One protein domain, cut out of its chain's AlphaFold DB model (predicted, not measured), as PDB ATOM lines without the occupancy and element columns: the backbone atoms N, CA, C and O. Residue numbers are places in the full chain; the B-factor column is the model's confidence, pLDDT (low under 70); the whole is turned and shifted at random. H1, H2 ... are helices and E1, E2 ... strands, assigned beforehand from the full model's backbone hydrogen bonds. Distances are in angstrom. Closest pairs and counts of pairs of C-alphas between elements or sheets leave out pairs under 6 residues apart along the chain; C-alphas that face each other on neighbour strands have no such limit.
ATOM      1  N   MET A 140      -3.210   2.811 -74.125       89.12
ATOM      2  CA  MET A 140      -2.836   3.921 -73.269       89.12
ATOM      3  C   MET A 140      -1.979   3.426 -72.112       89.12
ATOM      4  O   MET A 140      -1.981   2.238 -71.768       89.12
ATOM      5  N   ASP A 141      -1.237   4.346 -71.518       91.06
ATOM      6  CA  ASP A 141      -0.600   4.107 -70.234       91.06
ATOM      7  C   ASP A 141      -1.632   4.247 -69.108       91.06
ATOM      8  O   ASP A 141      -2.288   5.276 -68.988       91.06
ATOM      9  N   LYS A 142      -1.763   3.221 -68.265       89.19
ATOM     10  CA  LYS A 142      -2.746   3.162 -67.173       89.19
ATOM     11  C   LYS A 142      -2.601   4.295 -66.156       89.19
ATOM     12  O   LYS A 142      -3.599   4.701 -65.576       89.19
ATOM     13  N   GLU A 143      -1.385   4.778 -65.902       87.50
ATOM     14  CA  GLU A 143      -1.164   5.839 -64.908       87.50
ATOM     15  C   GLU A 143      -1.560   7.218 -65.434       87.50
ATOM     16  O   GLU A 143      -2.183   7.998 -64.718       87.50
ATOM     17  N   THR A 144      -1.179   7.528 -66.673       84.62
ATOM     18  CA  THR A 144      -1.390   8.858 -67.260       84.62
ATOM     19  C   THR A 144      -2.679   8.963 -68.068       84.62
ATOM     20  O   THR A 144      -3.180  10.063 -68.284       84.62
ATOM     21  N   GLY A 145      -3.225   7.836 -68.530       82.19
ATOM     22  CA  GLY A 145      -4.375   7.800 -69.428       82.19
ATOM     23  C   GLY A 145      -4.069   8.239 -70.861       82.19
ATOM     24  O   GLY A 145      -4.992   8.374 -71.657       82.19
ATOM     25  N   LEU A 146      -2.798   8.485 -71.197       86.19
ATOM     26  CA  LEU A 146      -2.393   9.014 -72.499       86.19
ATOM     27  C   LEU A 146      -2.220   7.902 -73.530       86.19
ATOM     28  O   LEU A 146      -1.644   6.852 -73.224       86.19
ATOM     29  N   GLU A 147      -2.664   8.159 -74.765       86.75
ATOM     30  CA  GLU A 147      -2.483   7.228 -75.877       86.75
ATOM     31  C   GLU A 147      -0.991   6.968 -76.134       86.75
ATOM     32  O   GLU A 147      -0.139   7.859 -76.101       86.75
ATOM     33  N   LEU A 148      -0.667   5.707 -76.396       89.62
ATOM     34  CA  LEU A 148       0.659   5.212 -76.719       89.62
ATOM     35  C   LEU A 148       0.791   4.996 -78.221       89.62
ATOM     36  O   LEU A 148      -0.133   4.557 -78.901       89.62
ATOM     37  N   ASN A 149       1.998   5.207 -78.736       88.75
ATOM     38  CA  ASN A 149       2.301   5.024 -80.145       88.75
ATOM     39  C   ASN A 149       2.015   3.580 -80.601       88.75
ATOM     40  O   ASN A 149       2.731   2.634 -80.239       88.75
ATOM     41  N   HIS A 150       1.002   3.438 -81.459       83.94
ATOM     42  CA  HIS A 150       0.520   2.162 -81.985       83.94
ATOM     43  C   HIS A 150       1.640   1.263 -82.531       83.94
ATOM     44  O   HIS A 150       1.691   0.066 -82.233       83.94
ATOM     45  N   ASN A 151       2.570   1.831 -83.305       84.12
ATOM     46  CA  ASN A 151       3.616   1.060 -83.974       84.12
ATOM     47  C   ASN A 151       4.575   0.412 -82.972       84.12
ATOM     48  O   ASN A 151       4.966  -0.748 -83.145       84.12
ATOM     49  N   TYR A 152       4.927   1.124 -81.899       88.06
ATOM     50  CA  TYR A 152       5.800   0.581 -80.861       88.06
ATOM     51  C   TYR A 152       5.097  -0.475 -80.016       88.06
ATOM     52  O   TYR A 152       5.681  -1.531 -79.760       88.06
ATOM     53  N   VAL A 153       3.826  -0.263 -79.666       87.12
ATOM     54  CA  VAL A 153       3.053  -1.267 -78.923       87.12
ATOM     55  C   VAL A 153       2.845  -2.535 -79.752       87.12
ATOM     56  O   VAL A 153       3.016  -3.650 -79.250       87.12
ATOM     57  N   ARG A 154       2.552  -2.397 -81.049       83.25
ATOM     58  CA  ARG A 154       2.469  -3.530 -81.980       83.25
ATOM     59  C   ARG A 154       3.793  -4.294 -82.052       83.25
ATOM     60  O   ARG A 154       3.782  -5.526 -82.043       83.25
ATOM     61  N   GLY A 155       4.920  -3.581 -82.087       82.38
ATOM     62  CA  GLY A 155       6.261  -4.166 -82.032       82.38
ATOM     63  C   GLY A 155       6.500  -4.980 -80.757       82.38
ATOM     64  O   GLY A 155       6.908  -6.139 -80.842       82.38
ATOM     65  N   TYR A 156       6.169  -4.417 -79.593       86.88
ATOM     66  CA  TYR A 156       6.253  -5.099 -78.299       86.88
ATOM     67  C   TYR A 156       5.390  -6.368 -78.247       86.88
ATOM     68  O   TYR A 156       5.896  -7.452 -77.955       86.88
ATOM     69  N   ARG A 157       4.112  -6.287 -78.642       83.69
ATOM     70  CA  ARG A 157       3.213  -7.458 -78.668       83.69
ATOM     71  C   ARG A 157       3.693  -8.546 -79.629       83.69
ATOM     72  O   ARG A 157       3.503  -9.731 -79.358       83.69
ATOM     73  N   ARG A 158       4.312  -8.169 -80.752       81.75
ATOM     74  CA  ARG A 158       4.921  -9.127 -81.684       81.75
ATOM     75  C   ARG A 158       6.117  -9.841 -81.052       81.75
ATOM     76  O   ARG A 158       6.220 -11.051 -81.221       81.75
ATOM     77  N   ALA A 159       6.973  -9.126 -80.323       81.56
ATOM     78  CA  ALA A 159       8.106  -9.722 -79.614       81.56
ATOM     79  C   ALA A 159       7.640 -10.749 -78.562       81.56
ATOM     80  O   ALA A 159       8.153 -11.867 -78.524       81.56
ATOM     81  N   LEU A 160       6.584 -10.429 -77.801       78.75
ATOM     82  CA  LEU A 160       5.961 -11.377 -76.865       78.75
ATOM     83  C   LEU A 160       5.456 -12.647 -77.568       78.75
ATOM     84  O   LEU A 160       5.737 -13.753 -77.121       78.75
ATOM     85  N   LYS A 161       4.741 -12.505 -78.693       78.75
ATOM     86  CA  LYS A 161       4.182 -13.649 -79.444       78.75
ATOM     87  C   LYS A 161       5.238 -14.563 -80.064       78.75
ATOM     88  O   LYS A 161       4.970 -15.743 -80.261       78.75
ATOM     89  N   LEU A 162       6.397 -14.021 -80.428       79.69
ATOM     90  CA  LEU A 162       7.478 -14.785 -81.053       79.69
ATOM     91  C   LEU A 162       8.341 -15.550 -80.036       79.69
ATOM     92  O   LEU A 162       9.316 -16.169 -80.451       79.69
ATOM     93  N   ASN A 163       8.004 -15.520 -78.736       71.88
ATOM     94  CA  ASN A 163       8.822 -16.079 -77.653       71.88
ATOM     95  C   ASN A 163      10.290 -15.626 -77.741       71.88
ATOM     96  O   ASN A 163      11.205 -16.423 -77.525       71.88
ATOM     97  N   SER A 164      10.530 -14.357 -78.099       72.81
ATOM     98  CA  SER A 164      11.885 -13.807 -78.064       72.81
ATOM     99  C   SER A 164      12.451 -13.830 -76.643       72.81
ATOM    100  O   SER A 164      11.696 -13.917 -75.674       72.81
ATOM    101  N   ASP A 165      13.774 -13.731 -76.509       84.56
ATOM    102  CA  ASP A 165      14.389 -13.592 -75.189       84.56
ATOM    103  C   ASP A 165      13.883 -12.335 -74.448       84.56
ATOM    104  O   ASP A 165      13.356 -11.386 -75.043       84.56
ATOM    105  N   THR A 166      14.046 -12.334 -73.124       84.56
ATOM    106  CA  THR A 166      13.609 -11.236 -72.249       84.56
ATOM    107  C   THR A 166      14.266  -9.904 -72.623       84.56
ATOM    108  O   THR A 166      13.623  -8.859 -72.559       84.56
ATOM    109  N   ALA A 167      15.515  -9.924 -73.101       87.50
ATOM    110  CA  ALA A 167      16.222  -8.710 -73.502       87.50
ATOM    111  C   ALA A 167      15.551  -8.029 -74.708       87.50
ATOM    112  O   ALA A 167      15.461  -6.800 -74.762       87.50
ATOM    113  N   GLN A 168      15.024  -8.800 -75.662       87.19
ATOM    114  CA  GLN A 168      14.256  -8.272 -76.788       87.19
ATOM    115  C   GLN A 168      12.909  -7.693 -76.347       87.19
ATOM    116  O   GLN A 168      12.484  -6.674 -76.902       87.19
ATOM    117  N   HIS A 169      12.255  -8.285 -75.341       89.06
ATOM    118  CA  HIS A 169      11.036  -7.717 -74.756       89.06
ATOM    119  C   HIS A 169      11.316  -6.370 -74.089       89.06
ATOM    120  O   HIS A 169      10.594  -5.410 -74.358       89.06
ATOM    121  N   ASP A 170      12.392  -6.266 -73.307       92.56
ATOM    122  CA  ASP A 170      12.784  -5.026 -72.625       92.56
ATOM    123  C   ASP A 170      13.149  -3.919 -73.617       92.56
ATOM    124  O   ASP A 170      12.727  -2.768 -73.473       92.56
ATOM    125  N   ILE A 171      13.892  -4.260 -74.676       91.25
ATOM    126  CA  ILE A 171      14.216  -3.317 -75.753       91.25
ATOM    127  C   ILE A 171      12.938  -2.821 -76.435       91.25
ATOM    128  O   ILE A 171      12.841  -1.632 -76.745       91.25
ATOM    129  N   ALA A 172      11.969  -3.705 -76.689       90.62
ATOM    130  CA  ALA A 172      10.707  -3.325 -77.311       90.62
ATOM    131  C   ALA A 172       9.840  -2.462 -76.377       90.62
ATOM    132  O   ALA A 172       9.286  -1.463 -76.833       90.62
ATOM    133  N   ALA A 173       9.785  -2.778 -75.081       92.19
ATOM    134  CA  ALA A 173       9.062  -1.999 -74.075       92.19
ATOM    135  C   ALA A 173       9.609  -0.567 -73.946       92.19
ATOM    136  O   ALA A 173       8.850   0.398 -74.030       92.19
ATOM    137  N   ARG A 174      10.939  -0.404 -73.885       93.44
ATOM    138  CA  ARG A 174      11.626   0.906 -73.824       93.44
ATOM    139  C   ARG A 174      11.460   1.774 -75.071       93.44
ATOM    140  O   ARG A 174      11.922   2.921 -75.098       93.44
ATOM    141  N   ARG A 175      10.918   1.218 -76.156       92.00
ATOM    142  CA  ARG A 175      10.604   1.967 -77.379       92.00
ATOM    143  C   ARG A 175       9.201   2.546 -77.356       92.00
ATOM    144  O   ARG A 175       8.946   3.416 -78.172       92.00
ATOM    145  N   ILE A 176       8.317   2.087 -76.472       93.00
ATOM    146  CA  ILE A 176       6.961   2.621 -76.390       93.00
ATOM    147  C   ILE A 176       7.023   4.072 -75.895       93.00
ATOM    148  O   ILE A 176       7.752   4.401 -74.960       93.00
ATOM    149  N   THR A 177       6.273   4.942 -76.566       92.75
ATOM    150  CA  THR A 177       6.191   6.381 -76.296       92.75
ATOM    151  C   THR A 177       4.733   6.811 -76.310       92.75
ATOM    152  O   THR A 177       3.887   6.097 -76.847       92.75
ATOM    153  N   ILE A 178       4.454   8.001 -75.785       91.12
ATOM    154  CA  ILE A 178       3.158   8.666 -75.963       91.12
ATOM    155  C   ILE A 178       2.959   8.963 -77.462       91.12
ATOM    156  O   ILE A 178       3.922   9.284 -78.172       91.12
ATOM    157  N   ALA A 179       1.735   8.791 -77.958       87.00
ATOM    158  CA  ALA A 179       1.355   9.090 -79.333       87.00
ATOM    159  C   ALA A 179       1.593  10.575 -79.659       87.00
ATOM    160  O   ALA A 179       1.538  11.438 -78.786       87.00
ATOM    161  N   GLY A 180       1.978  10.873 -80.903       83.75
ATOM    162  CA  GLY A 180       2.290  12.241 -81.342       83.75
ATOM    163  C   GLY A 180       3.536  12.890 -80.712       83.75
ATOM    164  O   GLY A 180       3.943  13.963 -81.153       83.75
ATOM    165  N   ARG A 181       4.187  12.259 -79.722       84.56
ATOM    166  CA  ARG A 181       5.358  12.819 -79.026       84.56
ATOM    167  C   ARG A 181       6.668  12.173 -79.485       84.56
ATOM    168  O   ARG A 181       6.702  10.972 -79.773       84.56
ATOM    169  N   PRO A 182       7.775  12.941 -79.538       83.50
ATOM    170  CA  PRO A 182       9.094  12.375 -79.779       83.50
ATOM    171  C   PRO A 182       9.486  11.424 -78.645       83.50
ATOM    172  O   PRO A 182       8.948  11.475 -77.537       83.50
ATOM    173  N   ARG A 183      10.454  10.546 -78.921       82.31
ATOM    174  CA  ARG A 183      10.944   9.606 -77.915       82.31
ATOM    175  C   ARG A 183      11.603  10.372 -76.759       82.31
ATOM    176  O   ARG A 183      12.523  11.144 -77.027       82.31
ATOM    177  N   PRO A 184      11.172  10.153 -75.506       80.81
ATOM    178  CA  PRO A 184      11.784  10.803 -74.357       80.81
ATOM    179  C   PRO A 184      13.201  10.265 -74.118       80.81
ATOM    180  O   PRO A 184      13.505   9.121 -74.465       80.81
ATOM    181  N   GLU A 185      14.061  11.086 -73.506       84.88
ATOM    182  CA  GLU A 185      15.420  10.683 -73.109       84.88
ATOM    183  C   GLU A 185      15.384   9.523 -72.104       84.88
ATOM    184  O   GLU A 185      16.113   8.539 -72.245       84.88
ATOM    185  N   THR A 186      14.470   9.608 -71.135       90.19
ATOM    186  CA  THR A 186      14.152   8.524 -70.204       90.19
ATOM    187  C   THR A 186      12.976   7.718 -70.757       90.19
ATOM    188  O   THR A 186      11.926   8.304 -71.023       90.19
ATOM    189  N   PRO A 187      13.105   6.391 -70.938       92.19
ATOM    190  CA  PRO A 187      12.020   5.581 -71.476       92.19
ATOM    191  C   PRO A 187      10.814   5.582 -70.532       92.19
ATOM    192  O   PRO A 187      10.976   5.506 -69.316       92.19
ATOM    193  N   LEU A 188       9.608   5.610 -71.109       92.88
ATOM    194  CA  LEU A 188       8.351   5.553 -70.355       92.88
ATOM    195  C   LEU A 188       8.235   4.258 -69.533       92.88
ATOM    196  O   LEU A 188       7.794   4.283 -68.389       92.88
ATOM    197  N   PHE A 189       8.674   3.135 -70.107       94.44
ATOM    198  CA  PHE A 189       8.748   1.844 -69.427       94.44
ATOM    199  C   PHE A 189      10.204   1.398 -69.308       94.44
ATOM    200  O   PHE A 189      10.921   1.335 -70.313       94.44
ATOM    201  N   ALA A 190      10.643   1.076 -68.090       92.44
ATOM    202  CA  ALA A 190      12.026   0.659 -67.859       92.44
ATOM    203  C   ALA A 190      12.306  -0.762 -68.381       92.44
ATOM    204  O   ALA A 190      13.438  -1.052 -68.779       92.44
ATOM    205  N   ASP A 191      11.292  -1.624 -68.427       92.88
ATOM    206  CA  ASP A 191      11.383  -3.014 -68.873       92.88
ATOM    207  C   ASP A 191      10.018  -3.559 -69.338       92.88
ATOM    208  O   ASP A 191       8.995  -2.861 -69.329       92.88
ATOM    209  N   ALA A 192      10.017  -4.812 -69.795       91.94
ATOM    210  CA  ALA A 192       8.822  -5.507 -70.252       91.94
ATOM    211  C   ALA A 192       7.812  -5.800 -69.136       91.94
ATOM    212  O   ALA A 192       6.626  -5.930 -69.449       91.94
ATOM    213  N   ALA A 193       8.255  -5.901 -67.878       91.88
ATOM    214  CA  ALA A 193       7.387  -6.176 -66.736       91.88
ATOM    215  C   ALA A 193       6.524  -4.952 -66.409       91.88
ATOM    216  O   ALA A 193       5.299  -5.056 -66.375       91.88
ATOM    217  N   ILE A 194       7.139  -3.772 -66.308       93.94
ATOM    218  CA  ILE A 194       6.429  -2.505 -66.091       93.94
ATOM    219  C   ILE A 194       5.468  -2.221 -67.250       93.94
ATOM    220  O   ILE A 194       4.327  -1.813 -67.027       93.94
ATOM    221  N   ALA A 195       5.897  -2.466 -68.494       91.88
ATOM    222  CA  ALA A 195       5.013  -2.322 -69.647       91.88
ATOM    223  C   ALA A 195       3.800  -3.263 -69.555       91.88
ATOM    224  O   ALA A 195       2.687  -2.838 -69.839       91.88
ATOM    225  N   ALA A 196       3.980  -4.515 -69.124       88.50
ATOM    226  CA  ALA A 196       2.877  -5.465 -68.990       88.50
ATOM    227  C   ALA A 196       1.839  -5.044 -67.932       88.50
ATOM    228  O   ALA A 196       0.652  -5.310 -68.110       88.50
ATOM    229  N   GLU A 197       2.265  -4.372 -66.860       90.62
ATOM    230  CA  GLU A 197       1.376  -3.899 -65.790       90.62
ATOM    231  C   GLU A 197       0.610  -2.620 -66.154       90.62
ATOM    232  O   GLU A 197      -0.537  -2.432 -65.738       90.62
ATOM    233  N   ARG A 198       1.247  -1.730 -66.922       91.88
ATOM    234  CA  ARG A 198       0.716  -0.395 -67.232       91.88
ATOM    235  C   ARG A 198      -0.005  -0.302 -68.570       91.88
ATOM    236  O   ARG A 198      -0.791   0.618 -68.766       91.88
ATOM    237  N   LEU A 199       0.253  -1.211 -69.503       89.12
ATOM    238  CA  LEU A 199      -0.306  -1.142 -70.850       89.12
ATOM    239  C   LEU A 199      -1.752  -1.653 -70.874       89.12
ATOM    240  O   LEU A 199      -2.007  -2.857 -70.801       89.12
ATOM    241  N   VAL A 200      -2.704  -0.735 -71.040       86.88
ATOM    242  CA  VAL A 200      -4.142  -1.036 -71.113       86.88
ATOM    243  C   VAL A 200      -4.739  -0.544 -72.430       86.88
ATOM    244  O   VAL A 200      -4.131   0.243 -73.159       86.88
ATOM    245  N   ARG A 201      -5.917  -1.062 -72.789       83.19
ATOM    246  CA  ARG A 201      -6.615  -0.629 -74.005       83.19
ATOM    247  C   ARG A 201      -6.997   0.840 -73.885       83.19
ATOM    248  O   ARG A 201      -7.379   1.275 -72.804       83.19
ATOM    249  N   LEU A 202      -6.887   1.575 -74.990       81.94
ATOM    250  CA  LEU A 202      -7.284   2.977 -75.022       81.94
ATOM    251  C   LEU A 202      -8.780   3.098 -74.718       81.94
ATOM    252  O   LEU A 202      -9.606   2.491 -75.405       81.94
TER     253      LEU A 202
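What this domain is: This is residues 140 to 202 of the 235 residues of an uncharacterized protein of Pseudarthrobacter sp. BIM B-2242 (UniProt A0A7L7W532). A helical hairpin, H1 and H2 side by side, has a third short helix, H3, packed on H2, and a long loop, residues 174 to 191, swings out from the end of H2 and folds back to H3. The two ends of the printed part meet in a short antiparallel pairing, residues 140 to 141 with residues 199 to 200 of E1. The printed part has 63 residues, with three named helices and one named strand in the order H1, H2, H3, E1; under half of the residues are in named elements, and the class is mostly helix. The whole is compact, with a radius of gyration of the C-alphas of 10.7 A and a rounded outline of 28 by 25 by 18 A.

Where its parts are: H1, residues 150 to 161, begins at C-alpha 150 (0.520, 2.162, -81.985) and is 16.4 A long. H2, residues 166 to 173, is 10.5 A long. H3, residues 192 to 198, is 10.0 A long and begins at C-alpha 192 (8.822, -5.507, -70.252). E1, residues 199 to 201, ends at C-alpha 201 (-6.615, -0.629, -74.005).

How they stand to each other: H1 and H2 form a helical hairpin and touch, the closest C-alphas being those of Tyr 156 and Ala 172, 4.9 A apart. They run opposite ways at a shallow tilt of 16 degrees. H2 and H3 touch, closest at the C-alphas of Asp 170 and Ala 192, 4.6 A apart. They run the same way at a steep tilt of 43 degrees. H1 and H3 are near each other. E1 pairs with no named strand; it is apart from H1 and H2, and it and H3 meet only through their link. In H1, H2 and H3 every O i to N i+4 pair is within hydrogen-bond range.

The domain as a whole: The two C-alphas farthest apart, those of Asn 163 and Gly 180, are 29.3 A apart, while the first and last printed, Met 140 and Leu 202, are 4.9 A apart. The link from H2 to H3, 18 residues, is long; those from H1 to H2 and from H3 to E1 are tight. The printed part has no cut, its mean pLDDT is 87.1, and no printed residue is under 70.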